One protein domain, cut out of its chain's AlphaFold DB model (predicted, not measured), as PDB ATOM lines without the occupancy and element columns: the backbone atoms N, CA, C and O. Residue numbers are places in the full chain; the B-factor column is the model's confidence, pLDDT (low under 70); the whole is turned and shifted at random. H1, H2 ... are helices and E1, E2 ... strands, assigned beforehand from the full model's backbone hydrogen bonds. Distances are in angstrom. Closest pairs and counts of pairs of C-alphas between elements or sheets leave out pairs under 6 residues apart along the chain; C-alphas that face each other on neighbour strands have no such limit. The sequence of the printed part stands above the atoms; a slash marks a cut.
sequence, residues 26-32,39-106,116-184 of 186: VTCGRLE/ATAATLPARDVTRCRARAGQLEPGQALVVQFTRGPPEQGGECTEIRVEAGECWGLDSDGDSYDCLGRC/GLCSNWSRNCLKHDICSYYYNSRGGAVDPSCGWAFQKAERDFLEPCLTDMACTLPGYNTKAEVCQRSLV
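AT A GLANCE: This is residues 26 to 32, 39 to 106 and 116 to 184 of the 186 residues of the protein "Catsper1 protein" of Symbiodinium natans (UniProt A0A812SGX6). Little is regular: H1 covers the mixed sheet E1 E2 E3, H2 packs on H1, and H3 sits away. Named strands precede helices: 51 of 144 printed residues, class mixed. It is compact, radius of gyration of the C-alphas 14.3 A, spans 39 by 34 by 34 A.

HOW THE PARTS SIT: E1, residues 42 to 44, is parallel to E2, 64 to 70; N 44 is 2.7 A from O 66. E2 and E3, 80 to 86, form a hairpin, N 67 being 2.8 A from O 83. H1, 123 to 135, is on the sheet, height 8.5 A. H2, 147 to 163, touches H1, C-alphas 125 and 153 4.5 A apart. H3, 175 to 178, is apart from both. H1 has every O i to N i+4 pair within hydrogen-bond range, H2 9 of 13.

IN THESE COORDINATES: Find E1's first C-alpha, 42, at (-8.767, -16.053, -13.315) and H3's last, 178, at (-15.408, -26.905, -28.974).

THE WHOLE: Cuts after residues 32 and 106 leave 12.6 and 14.3 A. Residues 50 to 57 have low pLDDT.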
ATOM      1  N   VAL A  26     -22.397 -21.358  -6.763       94.62
ATOM      2  CA  VAL A  26     -22.280 -21.030  -5.340       94.62
ATOM      3  C   VAL A  26     -22.348 -19.520  -5.138       94.62
ATOM      4  O   VAL A  26     -22.207 -18.751  -6.085       94.62
ATOM      5  N   THR A  27     -22.559 -19.066  -3.906       94.69
ATOM      6  CA  THR A  27     -22.444 -17.639  -3.573       94.69
ATOM      7  C   THR A  27     -21.016 -17.147  -3.823       94.69
ATOM      8  O   THR A  27     -20.062 -17.873  -3.546       94.69
ATOM      9  N   CYS A  28     -20.863 -15.910  -4.301       92.81
ATOM     10  CA  CYS A  28     -19.548 -15.321  -4.564       92.81
ATOM     11  C   CYS A  28     -18.592 -15.394  -3.359       92.81
ATOM     12  O   CYS A  28     -18.992 -15.146  -2.218       92.81
ATOM     13  N   GLY A  29     -17.315 -15.684  -3.628       88.00
ATOM     14  CA  GLY A  29     -16.262 -15.826  -2.618       88.00
ATOM     15  C   GLY A  29     -16.176 -17.212  -1.969       88.00
ATOM     16  O   GLY A  29     -15.505 -17.356  -0.949       88.00
ATOM     17  N   ARG A  30     -16.857 -18.222  -2.522       86.44
ATOM     18  CA  ARG A  30     -16.841 -19.613  -2.033       86.44
ATOM     19  C   ARG A  30     -15.928 -20.520  -2.851       86.44
ATOM     20  O   ARG A  30     -15.479 -21.537  -2.331       86.44
ATOM     21  N   LEU A  31     -15.655 -20.181  -4.107       83.50
ATOM     22  CA  LEU A  31     -14.686 -20.878  -4.939       83.50
ATOM     23  C   LEU A  31     -13.294 -20.343  -4.614       83.50
ATOM     24  O   LEU A  31     -12.903 -19.259  -5.046       83.50
ATOM     25  N   GLU A  32     -12.538 -21.116  -3.840       65.56
ATOM     26  CA  GLU A  32     -11.133 -20.820  -3.599       65.56
ATOM     27  C   GLU A  32     -10.352 -20.950  -4.913       65.56
ATOM     28  O   GLU A  32     -10.329 -22.002  -5.561       65.56
ATOM     29  N   ALA A  39      -3.698 -24.744 -12.854       50.47
ATOM     30  CA  ALA A  39      -3.608 -23.388 -13.392       50.47
ATOM     31  C   ALA A  39      -4.691 -22.521 -12.721       50.47
ATOM     32  O   ALA A  39      -5.874 -22.866 -12.772       50.47
ATOM     33  N   THR A  40      -4.283 -21.478 -11.994       59.62
ATOM     34  CA  THR A  40      -5.194 -20.617 -11.232       59.62
ATOM     35  C   THR A  40      -6.194 -20.002 -12.198       59.62
ATOM     36  O   THR A  40      -5.812 -19.201 -13.052       59.62
ATOM     37  N   ALA A  41      -7.460 -20.408 -12.093       71.31
ATOM     38  CA  ALA A  41      -8.530 -19.836 -12.892       71.31
ATOM     39  C   ALA A  41      -8.654 -18.349 -12.546       71.31
ATOM     40  O   ALA A  41      -8.782 -17.995 -11.373       71.31
ATOM     41  N   ALA A  42      -8.590 -17.478 -13.551       83.69
ATOM     42  CA  ALA A  42      -8.767 -16.053 -13.315       83.69
ATOM     43  C   ALA A  42     -10.226 -15.778 -12.927       83.69
ATOM     44  O   ALA A  42     -11.153 -16.295 -13.556       83.69
ATOM     45  N   THR A  43     -10.439 -14.950 -11.906       86.62
ATOM     46  CA  THR A  43     -11.784 -14.488 -11.558       86.62
ATOM     47  C   THR A  43     -12.230 -13.411 -12.542       86.62
ATOM     48  O   THR A  43     -11.475 -12.491 -12.851       86.62
ATOM     49  N   LEU A  44     -13.470 -13.518 -13.010       88.50
ATOM     50  CA  LEU A  44     -14.205 -12.507 -13.757       88.50
ATOM     51  C   LEU A  44     -15.299 -11.932 -12.845       88.50
ATOM     52  O   LEU A  44     -16.394 -12.496 -12.791       88.50
ATOM     53  N   PRO A  45     -15.022 -10.835 -12.119       87.44
ATOM     54  CA  PRO A  45     -15.997 -10.178 -11.259       87.44
ATOM     55  C   PRO A  45     -17.262  -9.756 -12.010       87.44
ATOM     56  O   PRO A  45     -17.206  -9.379 -13.187       87.44
ATOM     57  N   ALA A  46     -18.396  -9.722 -11.307       81.56
ATOM     58  CA  ALA A  46     -19.684  -9.331 -11.887       81.56
ATOM     59  C   ALA A  46     -19.626  -7.921 -12.509       81.56
ATOM     60  O   ALA A  46     -20.041  -7.723 -13.650       81.56
ATOM     61  N   ARG A  47     -18.996  -6.976 -11.798       85.12
ATOM     62  CA  ARG A  47     -18.808  -5.572 -12.212       85.12
ATOM     63  C   ARG A  47     -17.831  -5.349 -13.369       85.12
ATOM     64  O   ARG A  47     -17.812  -4.261 -13.938       85.12
ATOM     65  N   ASP A  48     -17.000  -6.332 -13.709       84.06
ATOM     66  CA  ASP A  48     -15.919  -6.130 -14.677       84.06
ATOM     67  C   ASP A  48     -16.466  -6.078 -16.105       84.06
ATOM     68  O   ASP A  48     -16.619  -7.103 -16.764       84.06
ATOM     69  N   VAL A  49     -16.765  -4.887 -16.610       76.50
ATOM     70  CA  VAL A  49     -17.199  -4.707 -17.999       76.50
ATOM     71  C   VAL A  49     -15.974  -4.538 -18.889       76.50
ATOM     72  O   VAL A  49     -15.295  -3.511 -18.849       76.50
ATOM     73  N   THR A  50     -15.691  -5.545 -19.707       68.12
ATOM     74  CA  THR A  50     -14.608  -5.486 -20.696       68.12
ATOM     75  C   THR A  50     -15.101  -4.947 -22.035       68.12
ATOM     76  O   THR A  50     -16.302  -4.888 -22.269       68.12
ATOM     77  N   ARG A  51     -14.181  -4.546 -22.915       65.06
ATOM     78  CA  ARG A  51     -14.462  -4.346 -24.344       65.06
ATOM     79  C   ARG A  51     -13.502  -5.198 -25.154       65.06
ATOM     80  O   ARG A  51     -12.377  -5.435 -24.712       65.06
ATOM     81  N   CYS A  52     -13.886  -5.525 -26.378       60.31
ATOM     82  CA  CYS A  52     -13.097  -6.292 -27.344       60.31
ATOM     83  C   CYS A  52     -11.785  -5.647 -27.864       60.31
ATOM     84  O   CYS A  52     -11.300  -5.998 -28.931       60.31
ATOM     85  N   ARG A  53     -11.166  -4.722 -27.117       52.19
ATOM     86  CA  ARG A  53      -9.880  -4.079 -27.466       52.19
ATOM     87  C   ARG A  53      -8.817  -4.135 -26.364       52.19
ATOM     88  O   ARG A  53      -7.688  -3.709 -26.587       52.19
ATOM     89  N   ALA A  54      -9.149  -4.638 -25.175       42.81
ATOM     90  CA  ALA A  54      -8.193  -4.806 -24.082       42.81
ATOM     91  C   ALA A  54      -7.827  -6.289 -23.917       42.81
ATOM     92  O   ALA A  54      -8.633  -7.167 -24.211       42.81
ATOM     93  N   ARG A  55      -6.643  -6.582 -23.351       49.19
ATOM     94  CA  ARG A  55      -6.305  -7.944 -22.866       49.19
ATOM     95  C   ARG A  55      -7.425  -8.543 -21.998       49.19
ATOM     96  O   ARG A  55      -7.603  -9.754 -21.946       49.19
ATOM     97  N   ALA A  56      -8.180  -7.691 -21.303       47.59
ATOM     98  CA  ALA A  56      -9.456  -8.043 -20.705       47.59
ATOM     99  C   ALA A  56     -10.555  -7.924 -21.776       47.59
ATOM    100  O   ALA A  56     -10.938  -6.816 -22.137       47.59
ATOM    101  N   GLY A  57     -11.030  -9.056 -22.295       60.53
ATOM    102  CA  GLY A  57     -12.022  -9.103 -23.375       60.53
ATOM    103  C   GLY A  57     -11.851 -10.329 -24.265       60.53
ATOM    104  O   GLY A  57     -12.846 -10.912 -24.665       60.53
ATOM    105  N   GLN A  58     -10.609 -10.781 -24.459       71.69
ATOM    106  CA  GLN A  58     -10.302 -12.038 -25.140       71.69
ATOM    107  C   GLN A  58     -10.432 -13.220 -24.167       71.69
ATOM    108  O   GLN A  58      -9.946 -13.170 -23.027       71.69
ATOM    109  N   LEU A  59     -11.155 -14.246 -24.613       84.19
ATOM    110  CA  LEU A  59     -11.134 -15.586 -24.034       84.19
ATOM    111  C   LEU A  59     -10.146 -16.427 -24.839       84.19
ATOM    112  O   LEU A  59     -10.117 -16.321 -26.061       84.19
ATOM    113  N   GLU A  60      -9.370 -17.266 -24.165       84.19
ATOM    114  CA  GLU A  60      -8.578 -18.306 -24.832       84.19
ATOM    115  C   GLU A  60      -9.403 -19.603 -24.925       84.19
ATOM    116  O   GLU A  60     -10.215 -19.875 -24.027       84.19
ATOM    117  N   PRO A  61      -9.200 -20.444 -25.955       84.44
ATOM    118  CA  PRO A  61      -9.807 -21.772 -26.006       84.44
ATOM    119  C   PRO A  61      -9.532 -22.577 -24.725       84.44
ATOM    120  O   PRO A  61      -8.380 -22.740 -24.323       84.44
ATOM    121  N   GLY A  62     -10.587 -23.074 -24.071       83.44
ATOM    122  CA  GLY A  62     -10.482 -23.874 -22.844       83.44
ATOM    123  C   GLY A  62     -10.020 -23.099 -21.601       83.44
ATOM    124  O   GLY A  62      -9.664 -23.704 -20.592       83.44
ATOM    125  N   GLN A  63      -9.998 -21.762 -21.639       86.88
ATOM    126  CA  GLN A  63      -9.560 -20.962 -20.497       86.88
ATOM    127  C   GLN A  63     -10.432 -21.215 -19.260       86.88
ATOM    128  O   GLN A  63     -11.612 -20.864 -19.251       86.88
ATOM    129  N   ALA A  64      -9.837 -21.743 -18.188       88.62
ATOM    130  CA  ALA A  64     -10.510 -21.897 -16.902       88.62
ATOM    131  C   ALA A  64     -10.690 -20.541 -16.195       88.62
ATOM    132  O   ALA A  64      -9.730 -19.789 -15.991       88.62
ATOM    133  N   LEU A  65     -11.922 -20.243 -15.789       89.75
ATOM    134  CA  LEU A  65     -12.350 -18.969 -15.214       89.75
ATOM    135  C   LEU A  65     -13.289 -19.211 -14.028       89.75
ATOM    136  O   LEU A  65     -14.080 -20.152 -14.031       89.75
ATOM    137  N   VAL A  66     -13.228 -18.338 -13.022       92.69
ATOM    138  CA  VAL A  66     -14.298 -18.207 -12.020       92.69
ATOM    139  C   VAL A  66     -15.156 -17.026 -12.433       92.69
ATOM    140  O   VAL A  66     -14.696 -15.891 -12.392       92.69
ATOM    141  N   VAL A  67     -16.386 -17.276 -12.859       93.94
ATOM    142  CA  VAL A  67     -17.275 -16.239 -13.380       93.94
ATOM    143  C   VAL A  67     -18.275 -15.843 -12.315       93.94
ATOM    144  O   VAL A  67     -19.034 -16.686 -11.850       93.94
ATOM    145  N   GLN A  68     -18.281 -14.561 -11.956       95.19
ATOM    146  CA  GLN A  68     -19.243 -13.976 -11.030       95.19
ATOM    147  C   GLN A  68     -20.315 -13.205 -11.799       95.19
ATOM    148  O   GLN A  68     -20.017 -12.498 -12.764       95.19
ATOM    149  N   PHE A  69     -21.557 -13.302 -11.346       95.44
ATOM    150  CA  PHE A  69     -22.699 -12.583 -11.901       95.44
ATOM    151  C   PHE A  69     -23.725 -12.281 -10.807       95.44
ATOM    152  O   PHE A  69     -23.720 -12.882  -9.734       95.44
ATOM    153  N   THR A  70     -24.606 -11.326 -11.075       95.75
ATOM    154  CA  THR A  70     -25.677 -10.897 -10.168       95.75
ATOM    155  C   THR A  70     -27.016 -10.984 -10.880       95.75
ATOM    156  O   THR A  70     -27.072 -10.934 -12.109       95.75
ATOM    157  N   ARG A  71     -28.111 -11.073 -10.116       94.88
ATOM    158  CA  ARG A  71     -29.440 -10.767 -10.658       94.88
ATOM    159  C   ARG A  71     -29.542  -9.257 -10.881       94.88
ATOM    160  O   ARG A  71     -29.548  -8.497  -9.916       94.88
ATOM    161  N   GLY A  72     -29.612  -8.834 -12.136       93.44
ATOM    162  CA  GLY A  72     -29.596  -7.429 -12.527       93.44
ATOM    163  C   GLY A  72     -28.204  -6.786 -12.409       93.44
ATOM    164  O   GLY A  72     -27.195  -7.490 -12.285       93.44
ATOM    165  N   PRO A  73     -28.127  -5.443 -12.475       93.69
ATOM    166  CA  PRO A  73     -26.870  -4.704 -12.386       93.69
ATOM    167  C   PRO A  73     -26.134  -4.960 -11.057       93.69
ATOM    168  O   PRO A  73     -26.759  -4.853  -9.997       93.69
ATOM    169  N   PRO A  74     -24.814  -5.227 -11.075       90.88
ATOM    170  CA  PRO A  74     -24.031  -5.462  -9.858       90.88
ATOM    171  C   PRO A  74     -24.113  -4.323  -8.831       90.88
ATOM    172  O   PRO A  74     -24.023  -4.546  -7.626       90.88
ATOM    173  N   GLU A  75     -24.316  -3.093  -9.297       90.12
ATOM    174  CA  GLU A  75     -24.389  -1.877  -8.486       90.12
ATOM    175  C   GLU A  75     -25.713  -1.749  -7.717       90.12
ATOM    176  O   GLU A  75     -25.817  -0.931  -6.806       90.12
ATOM    177  N   GLN A  76     -26.723  -2.554  -8.063       91.19
ATOM    178  CA  GLN A  76     -28.039  -2.554  -7.414       91.19
ATOM    179  C   GLN A  76     -28.147  -3.580  -6.274       91.19
ATOM    180  O   GLN A  76     -29.223  -3.755  -5.708       91.19
ATOM    181  N   GLY A  77     -27.043  -4.242  -5.910       81.56
ATOM    182  CA  GLY A  77     -26.983  -5.105  -4.725       81.56
ATOM    183  C   GLY A  77     -27.694  -6.452  -4.870       81.56
ATOM    184  O   GLY A  77     -28.054  -7.056  -3.861       81.56
ATOM    185  N   GLY A  78     -27.905  -6.933  -6.100       86.19
ATOM    186  CA  GLY A  78     -28.403  -8.288  -6.339       86.19
ATOM    187  C   GLY A  78     -27.472  -9.356  -5.751       86.19
ATOM    188  O   GLY A  78     -26.265  -9.142  -5.624       86.19
ATOM    189  N   GLU A  79     -28.027 -10.522  -5.406       90.81
ATOM    190  CA  GLU A  79     -27.228 -11.643  -4.900       90.81
ATOM    191  C   GLU A  79     -26.159 -12.043  -5.925       90.81
ATOM    192  O   GLU A  79     -26.451 -12.246  -7.107       90.81
ATOM    193  N   CYS A  80     -24.912 -12.137  -5.460       94.75
ATOM    194  CA  CYS A  80     -23.771 -12.505  -6.285       94.75
ATOM    195  C   CYS A  80     -23.598 -14.026  -6.282       94.75
ATOM    196  O   CYS A  80     -23.366 -14.636  -5.234       94.75
ATOM    197  N   THR A  81     -23.675 -14.618  -7.470       96.56
ATOM    198  CA  THR A  81     -23.432 -16.039  -7.733       96.56
ATOM    199  C   THR A  81     -22.139 -16.196  -8.526       96.56
ATOM    200  O   THR A  81     -21.804 -15.353  -9.358       96.56
ATOM    201  N   GLU A  82     -21.411 -17.280  -8.291       95.56
ATOM    202  CA  GLU A  82     -20.219 -17.629  -9.047       95.56
ATOM    203  C   GLU A  82     -20.167 -19.104  -9.435       95.56
ATOM    204  O   GLU A  82     -20.773 -19.967  -8.798       95.56
ATOM    205  N   ILE A  83     -19.433 -19.380 -10.508       95.06
ATOM    206  CA  ILE A  83     -19.206 -20.722 -11.036       95.06
ATOM    207  C   ILE A  83     -17.802 -20.807 -11.629       95.06
ATOM    208  O   ILE A  83     -17.319 -19.865 -12.258       95.06
ATOM    209  N   ARG A  84     -17.141 -21.953 -11.457       93.00
ATOM    210  CA  ARG A  84     -15.921 -22.271 -12.201       93.00
ATOM    211  C   ARG A  84     -16.300 -22.931 -13.518       93.00
ATOM    212  O   ARG A  84     -16.971 -23.963 -13.491       93.00
ATOM    213  N   VAL A  85     -15.839 -22.368 -14.628       92.06
ATOM    214  CA  VAL A  85     -16.085 -22.870 -15.988       92.06
ATOM    215  C   VAL A  85     -14.819 -22.835 -16.832       92.06
ATOM    216  O   VAL A  85     -13.896 -22.079 -16.534       92.06
ATOM    217  N   GLU A  86     -14.800 -23.600 -17.913       90.62
ATOM    218  CA  GLU A  86     -13.888 -23.386 -19.038       90.62
ATOM    219  C   GLU A  86     -14.598 -22.641 -20.182       90.62
ATOM    220  O   GLU A  86     -15.775 -22.872 -20.471       90.62
ATOM    221  N   ALA A  87     -13.895 -21.714 -20.838       89.62
ATOM    222  CA  ALA A  87     -14.413 -21.040 -22.024       89.62
ATOM    223  C   ALA A  87     -14.689 -22.064 -23.139       89.62
ATOM    224  O   ALA A  87     -13.796 -22.797 -23.579       89.62
ATOM    225  N   GLY A  88     -15.932 -22.093 -23.613       91.44
ATOM    226  CA  GLY A  88     -16.421 -23.087 -24.559       91.44
ATOM    227  C   GLY A  88     -17.016 -24.333 -23.907       91.44
ATOM    228  O   GLY A  88     -17.229 -25.317 -24.599       91.44
ATOM    229  N   GLU A  89     -17.319 -24.342 -22.607       92.62
ATOM    230  CA  GLU A  89     -18.105 -25.445 -22.045       92.62
ATOM    231  C   GLU A  89     -19.427 -25.661 -22.802       92.62
ATOM    232  O   GLU A  89     -20.023 -24.726 -23.347       92.62
ATOM    233  N   CYS A  90     -19.874 -26.919 -22.829       92.69
ATOM    234  CA  CYS A  90     -21.057 -27.337 -23.570       92.69
ATOM    235  C   CYS A  90     -22.123 -27.899 -22.636       92.69
ATOM    236  O   CYS A  90     -22.025 -29.038 -22.172       92.69
ATOM    237  N   TRP A  91     -23.116 -27.072 -22.303       92.94
ATOM    238  CA  TRP A  91     -24.163 -27.418 -21.336       92.94
ATOM    239  C   TRP A  91     -25.420 -28.002 -21.983       92.94
ATOM    240  O   TRP A  91     -26.311 -28.477 -21.275       92.94
ATOM    241  N   GLY A  92     -25.478 -28.038 -23.313       90.88
ATOM    242  CA  GLY A  92     -26.615 -28.526 -24.074       90.88
ATOM    243  C   GLY A  92     -27.805 -27.574 -24.031       90.88
ATOM    244  O   GLY A  92     -27.660 -26.365 -23.866       90.88
ATOM    245  N   LEU A  93     -28.995 -28.142 -24.221       89.06
ATOM    246  CA  LEU A  93     -30.243 -27.386 -24.285       89.06
ATOM    247  C   LEU A  93     -30.800 -27.116 -22.892       89.06
ATOM    248  O   LEU A  93     -30.804 -28.024 -22.057       89.06
ATOM    249  N   ASP A  94     -31.329 -25.926 -22.650       85.56
ATOM    250  CA  ASP A  94     -32.110 -25.643 -21.446       85.56
ATOM    251  C   ASP A  94     -33.531 -26.252 -21.491       85.56
ATOM    252  O   ASP A  94     -33.801 -27.167 -22.270       85.56
ATOM    253  N   SER A  95     -34.427 -25.814 -20.598       81.06
ATOM    254  CA  SER A  95     -35.807 -26.315 -20.540       81.06
ATOM    255  C   SER A  95     -36.699 -25.851 -21.692       81.06
ATOM    256  O   SER A  95     -37.720 -26.491 -21.934       81.06
ATOM    257  N   ASP A  96     -36.327 -24.777 -22.392       84.06
ATOM    258  CA  ASP A  96     -37.110 -24.192 -23.488       84.06
ATOM    259  C   ASP A  96     -36.521 -24.531 -24.872       84.06
ATOM    260  O   ASP A  96     -37.142 -24.258 -25.897       84.06
ATOM    261  N   GLY A  97     -35.356 -25.189 -24.907       84.56
ATOM    262  CA  GLY A  97     -34.709 -25.666 -26.127       84.56
ATOM    263  C   GLY A  97     -33.598 -24.755 -26.648       84.56
ATOM    264  O   GLY A  97     -33.059 -25.034 -27.719       84.56
ATOM    265  N   ASP A  98     -33.218 -23.713 -25.902       88.12
ATOM    266  CA  ASP A  98     -32.100 -22.840 -26.261       88.12
ATOM    267  C   ASP A  98     -30.764 -23.538 -25.975       88.12
ATOM    268  O   ASP A  98     -30.580 -24.192 -24.945       88.12
ATOM    269  N   SER A  99     -29.810 -23.399 -26.896       91.12
ATOM    270  CA  SER A  99     -28.494 -24.034 -26.794       91.12
ATOM    271  C   SER A  99     -27.508 -23.195 -25.983       91.12
ATOM    272  O   SER A  99     -27.126 -22.106 -26.408       91.12
ATOM    273  N   TYR A 100     -26.982 -23.786 -24.909       93.75
ATOM    274  CA  TYR A 100     -25.873 -23.273 -24.091       93.75
ATOM    275  C   TYR A 100     -24.574 -24.051 -24.330       93.75
ATOM    276  O   TYR A 100     -23.745 -24.233 -23.436       93.75
ATOM    277  N   ASP A 101     -24.407 -24.554 -25.551       93.44
ATOM    278  CA  ASP A 101     -23.116 -25.020 -26.037       93.44
ATOM    279  C   ASP A 101     -22.215 -23.845 -26.451       93.44
ATOM    280  O   ASP A 101     -22.715 -22.811 -26.890       93.44
ATOM    281  N   CYS A 102     -20.891 -24.018 -26.356       93.25
ATOM    282  CA  CYS A 102     -19.893 -22.996 -26.695       93.25
ATOM    283  C   CYS A 102     -19.967 -21.721 -25.834       93.25
ATOM    284  O   CYS A 102     -19.867 -20.608 -26.355       93.25
ATOM    285  N   LEU A 103     -20.100 -21.876 -24.512       94.50
ATOM    286  CA  LEU A 103     -20.209 -20.739 -23.593       94.50
ATOM    287  C   LEU A 103     -19.089 -19.709 -23.758       94.50
ATOM    288  O   LEU A 103     -17.903 -20.044 -23.710       94.50
ATOM    289  N   GLY A 104     -19.466 -18.436 -23.860       92.75
ATOM    290  CA  GLY A 104     -18.535 -17.333 -24.079       92.75
ATOM    291  C   GLY A 104     -18.398 -16.905 -25.529       92.75
ATOM    292  O   GLY A 104     -17.876 -15.815 -25.786       92.75
ATOM    293  N   ARG A 105     -18.917 -17.700 -26.466       92.69
ATOM    294  CA  ARG A 105     -19.124 -17.261 -27.837       92.69
ATOM    295  C   ARG A 105     -20.322 -16.315 -27.872       92.69
ATOM    296  O   ARG A 105     -21.418 -16.676 -27.467       92.69
ATOM    297  N   CYS A 106     -20.141 -15.124 -28.412       90.00
ATOM    298  CA  CYS A 106     -21.206 -14.153 -28.593       90.00
ATOM    299  C   CYS A 106     -22.186 -14.596 -29.691       90.00
ATOM    300  O   CYS A 106     -21.788 -14.810 -30.835       90.00
ATOM    301  N   GLY A 116     -20.252 -17.751 -42.184       57.22
ATOM    302  CA  GLY A 116     -20.713 -16.468 -42.738       57.22
ATOM    303  C   GLY A 116     -21.270 -15.470 -41.730       57.22
ATOM    304  O   GLY A 116     -21.207 -14.268 -41.973       57.22
ATOM    305  N   LEU A 117     -21.764 -15.934 -40.579       66.19
ATOM    306  CA  LEU A 117     -22.055 -15.044 -39.458       66.19
ATOM    307  C   LEU A 117     -20.763 -14.789 -38.689       66.19
ATOM    308  O   LEU A 117     -20.024 -15.724 -38.372       66.19
ATOM    309  N   CYS A 118     -20.484 -13.518 -38.418       74.31
ATOM    310  CA  CYS A 118     -19.387 -13.167 -37.540       74.31
ATOM    311  C   CYS A 118     -19.609 -13.801 -36.159       74.31
ATOM    312  O   CYS A 118     -20.705 -13.743 -35.601       74.31
ATOM    313  N   SER A 119     -18.549 -14.409 -35.635       74.12
ATOM    314  CA  SER A 119     -18.512 -15.046 -34.325       74.12
ATOM    315  C   SER A 119     -17.376 -14.429 -33.524       74.12
ATOM    316  O   SER A 119     -16.228 -14.422 -33.970       74.12
ATOM    317  N   ASN A 120     -17.701 -13.913 -32.343       84.88
ATOM    318  CA  ASN A 120     -16.734 -13.368 -31.396       84.88
ATOM    319  C   ASN A 120     -16.782 -14.165 -30.100       84.88
ATOM    320  O   ASN A 120     -17.795 -14.777 -29.778       84.88
ATOM    321  N   TRP A 121     -15.706 -14.105 -29.332       88.88
ATOM    322  CA  TRP A 121     -15.613 -14.671 -27.998       88.88
ATOM    323  C   TRP A 121     -15.292 -13.566 -27.011       88.88
ATOM    324  O   TRP A 121     -14.324 -12.826 -27.192       88.88
ATOM    325  N   SER A 122     -16.107 -13.441 -25.966       89.44
ATOM    326  CA  SER A 122     -15.912 -12.389 -24.980       89.44
ATOM    327  C   SER A 122     -16.297 -12.810 -23.571       89.44
ATOM    328  O   SER A 122     -17.199 -13.613 -23.332       89.44
ATOM    329  N   ARG A 123     -15.625 -12.193 -22.598       90.81
ATOM    330  CA  ARG A 123     -15.927 -12.359 -21.171       90.81
ATOM    331  C   ARG A 123     -17.328 -11.864 -20.803       90.81
ATOM    332  O   ARG A 123     -17.921 -12.401 -19.870       90.81
ATOM    333  N   ASN A 124     -17.853 -10.850 -21.499       91.94
ATOM    334  CA  ASN A 124     -19.217 -10.371 -21.263       91.94
ATOM    335  C   ASN A 124     -20.248 -11.346 -21.836       91.94
ATOM    336  O   ASN A 124     -21.238 -11.609 -21.160       91.94
ATOM    337  N   CYS A 125     -19.995 -11.922 -23.015       93.44
ATOM    338  CA  CYS A 125     -20.830 -12.986 -23.573       93.44
ATOM    339  C   CYS A 125     -20.834 -14.205 -22.645       93.44
ATOM    340  O   CYS A 125     -21.900 -14.653 -22.252       93.44
ATOM    341  N   LEU A 126     -19.671 -14.616 -22.124       94.81
ATOM    342  CA  LEU A 126     -19.585 -15.709 -21.146       94.81
ATOM    343  C   LEU A 126     -20.408 -15.430 -19.882       94.81
ATOM    344  O   LEU A 126     -21.153 -16.289 -19.418       94.81
ATOM    345  N   LYS A 127     -20.294 -14.219 -19.324       95.12
ATOM    346  CA  LYS A 127     -21.098 -13.804 -18.166       95.12
ATOM    347  C   LYS A 127     -22.592 -13.808 -18.465       95.12
ATOM    348  O   LYS A 127     -23.374 -14.241 -17.622       95.12
ATOM    349  N   HIS A 128     -22.981 -13.319 -19.638       95.75
ATOM    350  CA  HIS A 128     -24.371 -13.313 -20.065       95.75
ATOM    351  C   HIS A 128     -24.916 -14.733 -20.232       95.75
ATOM    352  O   HIS A 128     -25.961 -15.019 -19.658       95.75
ATOM    353  N   ASP A 129     -24.208 -15.620 -20.932       96.62
ATOM    354  CA  ASP A 129     -24.656 -16.995 -21.166       96.62
ATOM    355  C   ASP A 129     -24.872 -17.731 -19.837       96.62
ATOM    356  O   ASP A 129     -25.906 -18.360 -19.624       96.62
ATOM    357  N   ILE A 130     -23.935 -17.576 -18.896       96.81
ATOM    358  CA  ILE A 130     -24.017 -18.173 -17.558       96.81
ATOM    359  C   ILE A 130     -25.194 -17.604 -16.758       96.81
ATOM    360  O   ILE A 130     -25.956 -18.370 -16.166       96.81
ATOM    361  N   CYS A 131     -25.361 -16.277 -16.744       97.12
ATOM    362  CA  CYS A 131     -26.496 -15.634 -16.083       97.12
ATOM    363  C   CYS A 131     -27.817 -16.132 -16.678       97.12
ATOM    364  O   CYS A 131     -28.722 -16.533 -15.943       97.12
ATOM    365  N   SER A 132     -27.914 -16.114 -18.009       96.31
ATOM    366  CA  SER A 132     -29.120 -16.470 -18.745       96.31
ATOM    367  C   SER A 132     -29.503 -17.924 -18.500       96.31
ATOM    368  O   SER A 132     -30.659 -18.183 -18.176       96.31
ATOM    369  N   TYR A 133     -28.532 -18.841 -18.518       96.06
ATOM    370  CA  TYR A 133     -28.742 -20.244 -18.170       96.06
ATOM    371  C   TYR A 133     -29.236 -20.418 -16.728       96.06
ATOM    372  O   TYR A 133     -30.178 -21.167 -16.464       96.06
ATOM    373  N   TYR A 134     -28.612 -19.720 -15.773       96.25
ATOM    374  CA  TYR A 134     -28.961 -19.837 -14.358       96.25
ATOM    375  C   TYR A 134     -30.394 -19.372 -14.070       96.25
ATOM    376  O   TYR A 134     -31.134 -20.057 -13.360       96.25
ATOM    377  N   TYR A 135     -30.790 -18.229 -14.639       95.38
ATOM    378  CA  TYR A 135     -32.098 -17.607 -14.414       95.38
ATOM    379  C   TYR A 135     -33.161 -17.959 -15.465       95.38
ATOM    380  O   TYR A 135     -34.268 -17.427 -15.377       95.38
ATOM    381  N   ASN A 136     -32.846 -18.814 -16.444       93.94
ATOM    382  CA  ASN A 136     -33.712 -19.114 -17.590       93.94
ATOM    383  C   ASN A 136     -34.224 -17.829 -18.286       93.94
ATOM    384  O   ASN A 136     -35.422 -17.630 -18.485       93.94
ATOM    385  N   SER A 137     -33.302 -16.897 -18.545       94.06
ATOM    386  CA  SER A 137     -33.588 -15.525 -18.987       94.06
ATOM    387  C   SER A 137     -33.900 -15.434 -20.484       94.06
ATOM    388  O   SER A 137     -33.160 -15.984 -21.296       94.06
ATOM    389  N   ARG A 138     -34.941 -14.666 -20.851       90.56
ATOM    390  CA  ARG A 138     -35.433 -14.514 -22.242       90.56
ATOM    391  C   ARG A 138     -35.713 -13.077 -22.671       90.56
ATOM    392  O   ARG A 138     -35.934 -12.820 -23.850       90.56
ATOM    393  N   GLY A 139     -35.732 -12.124 -21.740       92.50
ATOM    394  CA  GLY A 139     -36.149 -10.749 -22.029       92.50
ATOM    395  C   GLY A 139     -35.112  -9.897 -22.769       92.50
ATOM    396  O   GLY A 139     -35.321  -8.694 -22.914       92.50
ATOM    397  N   GLY A 140     -33.976 -10.469 -23.186       93.56
ATOM    398  CA  GLY A 140     -32.865  -9.709 -23.761       93.56
ATOM    399  C   GLY A 140     -32.479  -8.528 -22.866       93.56
ATOM    400  O   GLY A 140     -32.387  -8.668 -21.648       93.56
ATOM    401  N   ALA A 141     -32.326  -7.337 -23.446       95.44
ATOM    402  CA  ALA A 141     -31.920  -6.126 -22.726       95.44
ATOM    403  C   ALA A 141     -32.886  -5.667 -21.616       95.44
ATOM    404  O   ALA A 141     -32.456  -4.916 -20.737       95.44
ATOM    405  N   VAL A 142     -34.158  -6.081 -21.653       95.62
ATOM    406  CA  VAL A 142     -35.178  -5.719 -20.650       95.62
ATOM    407  C   VAL A 142     -35.429  -6.826 -19.627       95.62
ATOM    408  O   VAL A 142     -36.282  -6.674 -18.754       95.62
ATOM    409  N   ASP A 143     -34.696  -7.939 -19.708       96.62
ATOM    410  CA  ASP A 143     -34.823  -9.015 -18.738       96.62
ATOM    411  C   ASP A 143     -34.415  -8.537 -17.330       96.62
ATOM    412  O   ASP A 143     -33.312  -8.007 -17.155       96.62
ATOM    413  N   PRO A 144     -35.261  -8.731 -16.303       94.50
ATOM    414  CA  PRO A 144     -34.977  -8.235 -14.958       94.50
ATOM    415  C   PRO A 144     -33.808  -8.961 -14.281       94.50
ATOM    416  O   PRO A 144     -33.220  -8.427 -13.341       94.50
ATOM    417  N   SER A 145     -33.476 -10.177 -14.720       95.50
ATOM    418  CA  SER A 145     -32.399 -10.979 -14.151       95.50
ATOM    419  C   SER A 145     -31.087 -10.777 -14.902       95.50
ATOM    420  O   SER A 145     -30.071 -10.538 -14.256       95.50
ATOM    421  N   CYS A 146     -31.084 -10.833 -16.235       96.75
ATOM    422  CA  CYS A 146     -29.837 -10.809 -17.016       96.75
ATOM    423  C   CYS A 146     -29.747  -9.689 -18.055       96.75
ATOM    424  O   CYS A 146     -28.752  -9.621 -18.777       96.75
ATOM    425  N   GLY A 147     -30.705  -8.757 -18.101       96.50
ATOM    426  CA  GLY A 147     -30.733  -7.703 -19.119       96.50
ATOM    427  C   GLY A 147     -29.532  -6.763 -19.077       96.50
ATOM    428  O   GLY A 147     -29.038  -6.338 -20.120       96.50
ATOM    429  N   TRP A 148     -28.969  -6.512 -17.892       95.19
ATOM    430  CA  TRP A 148     -27.709  -5.772 -17.781       95.19
ATOM    431  C   TRP A 148     -26.548  -6.513 -18.453       95.19
ATOM    432  O   TRP A 148     -25.808  -5.909 -19.229       95.19
ATOM    433  N   ALA A 149     -26.406  -7.817 -18.190       94.94
ATOM    434  CA  ALA A 149     -25.357  -8.642 -18.787       94.94
ATOM    435  C   ALA A 149     -25.554  -8.759 -20.305       94.94
ATOM    436  O   ALA A 149     -24.581  -8.632 -21.046       94.94
ATOM    437  N   PHE A 150     -26.806  -8.890 -20.762       95.38
ATOM    438  CA  PHE A 150     -27.169  -8.877 -22.180       95.38
ATOM    439  C   PHE A 150     -26.675  -7.600 -22.860       95.38
ATOM    440  O   PHE A 150     -25.953  -7.679 -23.843       95.38
ATOM    441  N   GLN A 151     -26.966  -6.419 -22.305       93.94
ATOM    442  CA  GLN A 151     -26.529  -5.144 -22.890       93.94
ATOM    443  C   GLN A 151     -24.998  -5.008 -22.961       93.94
ATOM    444  O   GLN A 151     -24.477  -4.283 -23.812       93.94
ATOM    445  N   LYS A 152     -24.249  -5.657 -22.054       91.81
ATOM    446  CA  LYS A 152     -22.777  -5.691 -22.130       91.81
ATOM    447  C   LYS A 152     -22.297  -6.659 -23.208       91.81
ATOM    448  O   LYS A 152     -21.411  -6.299 -23.976       91.81
ATOM    449  N   ALA A 153     -22.894  -7.846 -23.278       91.81
ATOM    450  CA  ALA A 153     -22.586  -8.855 -24.286       91.81
ATOM    451  C   ALA A 153     -22.952  -8.393 -25.706       91.81
ATOM    452  O   ALA A 153     -22.179  -8.602 -26.632       91.81
ATOM    453  N   GLU A 154     -24.076  -7.698 -25.878       90.25
ATOM    454  CA  GLU A 154     -24.546  -7.170 -27.164       90.25
ATOM    455  C   GLU A 154     -23.520  -6.231 -27.808       90.25
ATOM    456  O   GLU A 154     -23.275  -6.307 -29.010       90.25
ATOM    457  N   ARG A 155     -22.854  -5.384 -27.013       85.38
ATOM    458  CA  ARG A 155     -21.780  -4.521 -27.527       85.38
ATOM    459  C   ARG A 155     -20.593  -5.332 -28.043       85.38
ATOM    460  O   ARG A 155     -20.082  -5.029 -29.115       85.38
ATOM    461  N   ASP A 156     -20.196  -6.376 -27.319       85.94
ATOM    462  CA  ASP A 156     -19.109  -7.274 -27.731       85.94
ATOM    463  C   ASP A 156     -19.504  -8.185 -28.906       85.94
ATOM    464  O   ASP A 156     -18.641  -8.638 -29.659       85.94
ATOM    465  N   PHE A 157     -20.799  -8.437 -29.098       85.00
ATOM    466  CA  PHE A 157     -21.317  -9.107 -30.283       85.00
ATOM    467  C   PHE A 157     -21.243  -8.182 -31.506       85.00
ATOM    468  O   PHE A 157     -20.630  -8.538 -32.509       85.00
ATOM    469  N   LEU A 158     -21.812  -6.976 -31.418       84.00
ATOM    470  CA  LEU A 158     -21.972  -6.076 -32.563       84.00
ATOM    471  C   LEU A 158     -20.674  -5.372 -32.977       84.00
ATOM    472  O   LEU A 158     -20.363  -5.328 -34.167       84.00
ATOM    473  N   GLU A 159     -19.914  -4.810 -32.029       79.88
ATOM    474  CA  GLU A 159     -18.765  -3.954 -32.359       79.88
ATOM    475  C   GLU A 159     -17.703  -4.694 -33.191       79.88
ATOM    476  O   GLU A 159     -17.382  -4.214 -34.282       79.88
ATOM    477  N   PRO A 160     -17.164  -5.864 -32.789       74.94
ATOM    478  CA  PRO A 160     -16.099  -6.501 -33.559       74.94
ATOM    479  C   PRO A 160     -16.621  -7.113 -34.859       74.94
ATOM    480  O   PRO A 160     -15.875  -7.150 -35.834       74.94
ATOM    481  N   CYS A 161     -17.896  -7.516 -34.909       74.19
ATOM    482  CA  CYS A 161     -18.511  -7.999 -36.143       74.19
ATOM    483  C   CYS A 161     -18.682  -6.926 -37.213       74.19
ATOM    484  O   CYS A 161     -18.679  -7.248 -38.398       74.19
ATOM    485  N   LEU A 162     -18.803  -5.665 -36.805       74.75
ATOM    486  CA  LEU A 162     -18.976  -4.546 -37.725       74.75
ATOM    487  C   LEU A 162     -17.687  -3.751 -37.957       74.75
ATOM    488  O   LEU A 162     -17.620  -3.013 -38.938       74.75
ATOM    489  N   THR A 163     -16.686  -3.858 -37.074       70.44
ATOM    490  CA  THR A 163     -15.546  -2.924 -37.084       70.44
ATOM    491  C   THR A 163     -14.143  -3.538 -37.078       70.44
ATOM    492  O   THR A 163     -13.257  -2.870 -37.604       70.44
ATOM    493  N   ASP A 164     -13.883  -4.729 -36.501       66.56
ATOM    494  CA  ASP A 164     -12.475  -5.102 -36.202       66.56
ATOM    495  C   ASP A 164     -12.128  -6.604 -36.039       66.56
ATOM    496  O   ASP A 164     -10.960  -6.932 -35.902       66.56
ATOM    497  N   MET A 165     -13.064  -7.565 -36.012       69.88
ATOM    498  CA  MET A 165     -12.778  -9.011 -35.785       69.88
ATOM    499  C   MET A 165     -11.837  -9.350 -34.591       69.88
ATOM    500  O   MET A 165     -11.387 -10.488 -34.447       69.88
ATOM    501  N   ALA A 166     -11.564  -8.396 -33.694       67.81
ATOM    502  CA  ALA A 166     -10.513  -8.465 -32.672       67.81
ATOM    503  C   ALA A 166     -10.750  -9.525 -31.575       67.81
ATOM    504  O   ALA A 166      -9.845  -9.843 -30.801       67.81
ATOM    505  N   CYS A 167     -11.970 -10.063 -31.517       74.50
ATOM    506  CA  CYS A 167     -12.413 -11.101 -30.588       74.50
ATOM    507  C   CYS A 167     -12.749 -12.427 -31.291       74.50
ATOM    508  O   CYS A 167     -13.402 -13.285 -30.701       74.50
ATOM    509  N   THR A 168     -12.345 -12.612 -32.548       79.56
ATOM    510  CA  THR A 168     -12.546 -13.886 -33.247       79.56
ATOM    511  C   THR A 168     -11.604 -14.959 -32.692       79.56
ATOM    512  O   THR A 168     -10.438 -14.689 -32.406       79.56
ATOM    513  N   LEU A 169     -12.095 -16.195 -32.563       81.19
ATOM    514  CA  LEU A 169     -11.266 -17.377 -32.304       81.19
ATOM    515  C   LEU A 169     -11.382 -18.331 -33.499       81.19
ATOM    516  O   LEU A 169     -12.330 -19.118 -33.568       81.19
ATOM    517  N   PRO A 170     -10.475 -18.252 -34.487       80.19
ATOM    518  CA  PRO A 170     -10.506 -19.136 -35.647       80.19
ATOM    519  C   PRO A 170     -10.407 -20.612 -35.240       80.19
ATOM    520  O   PRO A 170      -9.580 -20.979 -34.408       80.19
ATOM    521  N   GLY A 171     -11.236 -21.469 -35.841       82.38
ATOM    522  CA  GLY A 171     -11.219 -22.912 -35.572       82.38
ATOM    523  C   GLY A 171     -11.737 -23.322 -34.186       82.38
ATOM    524  O   GLY A 171     -11.446 -24.426 -33.726       82.38
ATOM    525  N   TYR A 172     -12.450 -22.426 -33.496       87.06
ATOM    526  CA  TYR A 172     -13.064 -22.672 -32.191       87.06
ATOM    527  C   TYR A 172     -14.450 -22.020 -32.138       87.06
ATOM    528  O   TYR A 172     -14.699 -21.157 -31.312       87.06
ATOM    529  N   ASN A 173     -15.342 -22.352 -33.075       86.19
ATOM    530  CA  ASN A 173     -16.693 -21.768 -33.135       86.19
ATOM    531  C   ASN A 173     -17.794 -22.818 -33.251       86.19
ATOM    532  O   ASN A 173     -18.917 -22.580 -32.808       86.19
ATOM    533  N   THR A 174     -17.492 -23.969 -33.844       88.69
ATOM    534  CA  THR A 174     -18.461 -25.043 -34.054       88.69
ATOM    535  C   THR A 174     -18.511 -25.995 -32.864       88.69
ATOM    536  O   THR A 174     -17.550 -26.160 -32.109       88.69
ATOM    537  N   LYS A 175     -19.626 -26.717 -32.743       89.12
ATOM    538  CA  LYS A 175     -19.792 -27.766 -31.729       89.12
ATOM    539  C   LYS A 175     -18.709 -28.848 -31.811       89.12
ATOM    540  O   LYS A 175     -18.293 -29.371 -30.782       89.12
ATOM    541  N   ALA A 176     -18.243 -29.180 -33.016       86.88
ATOM    542  CA  ALA A 176     -17.178 -30.161 -33.212       86.88
ATOM    543  C   ALA A 176     -15.821 -29.650 -32.705       86.88
ATOM    544  O   ALA A 176     -15.085 -30.372 -32.040       86.88
ATOM    545  N   GLU A 177     -15.508 -28.382 -32.962       86.06
ATOM    546  CA  GLU A 177     -14.251 -27.775 -32.519       86.06
ATOM    547  C   GLU A 177     -14.191 -27.571 -31.006       86.06
ATOM    548  O   GLU A 177     -13.117 -27.668 -30.418       86.06
ATOM    549  N   VAL A 178     -15.334 -27.287 -30.384       87.31
ATOM    550  CA  VAL A 178     -15.408 -26.905 -28.974       87.31
ATOM    551  C   VAL A 178     -15.790 -28.098 -28.095       87.31
ATOM    552  O   VAL A 178     -15.010 -28.524 -27.245       87.31
ATOM    553  N   CYS A 179     -16.951 -28.710 -28.337       85.31
ATOM    554  CA  CYS A 179     -17.517 -29.726 -27.446       85.31
ATOM    555  C   CYS A 179     -16.912 -31.123 -27.628       85.31
ATOM    556  O   CYS A 179     -16.971 -31.943 -26.716       85.31
ATOM    557  N   GLN A 180     -16.365 -31.439 -28.808       73.19
ATOM    558  CA  GLN A 180     -15.825 -32.777 -29.090       73.19
ATOM    559  C   GLN A 180     -14.325 -32.899 -28.772       73.19
ATOM    560  O   GLN A 180     -13.797 -34.011 -28.759       73.19
ATOM    561  N   ARG A 181     -13.641 -31.796 -28.425       60.03
ATOM    562  CA  ARG A 181     -12.236 -31.824 -27.971       60.03
ATOM    563  C   ARG A 181     -12.050 -32.488 -26.607       60.03
ATOM    564  O   ARG A 181     -11.013 -33.099 -26.377       60.03
ATOM    565  N   SER A 182     -13.065 -32.481 -25.743       49.91
ATOM    566  CA  SER A 182     -13.015 -33.152 -24.433       49.91
ATOM    567  C   SER A 182     -12.981 -34.689 -24.516       49.91
ATOM    568  O   SER A 182     -12.783 -35.344 -23.495       49.91
ATOM    569  N   LEU A 183     -13.164 -35.277 -25.708       44.19
ATOM    570  CA  LEU A 183     -13.121 -36.729 -25.940       44.19
ATOM    571  C   LEU A 183     -11.782 -37.223 -26.506       44.19
ATOM    572  O   LEU A 183     -11.515 -38.423 -26.471       44.19
ATOM    573  N   VAL A 184     -10.934 -36.324 -27.009       41.25
ATOM    574  CA  VAL A 184      -9.650 -36.668 -27.631       41.25
ATOM    575  C   VAL A 184      -8.542 -36.045 -26.795       41.25
ATOM    576  O   VAL A 184      -8.006 -34.995 -27.130       41.25
TER     577      VAL A 184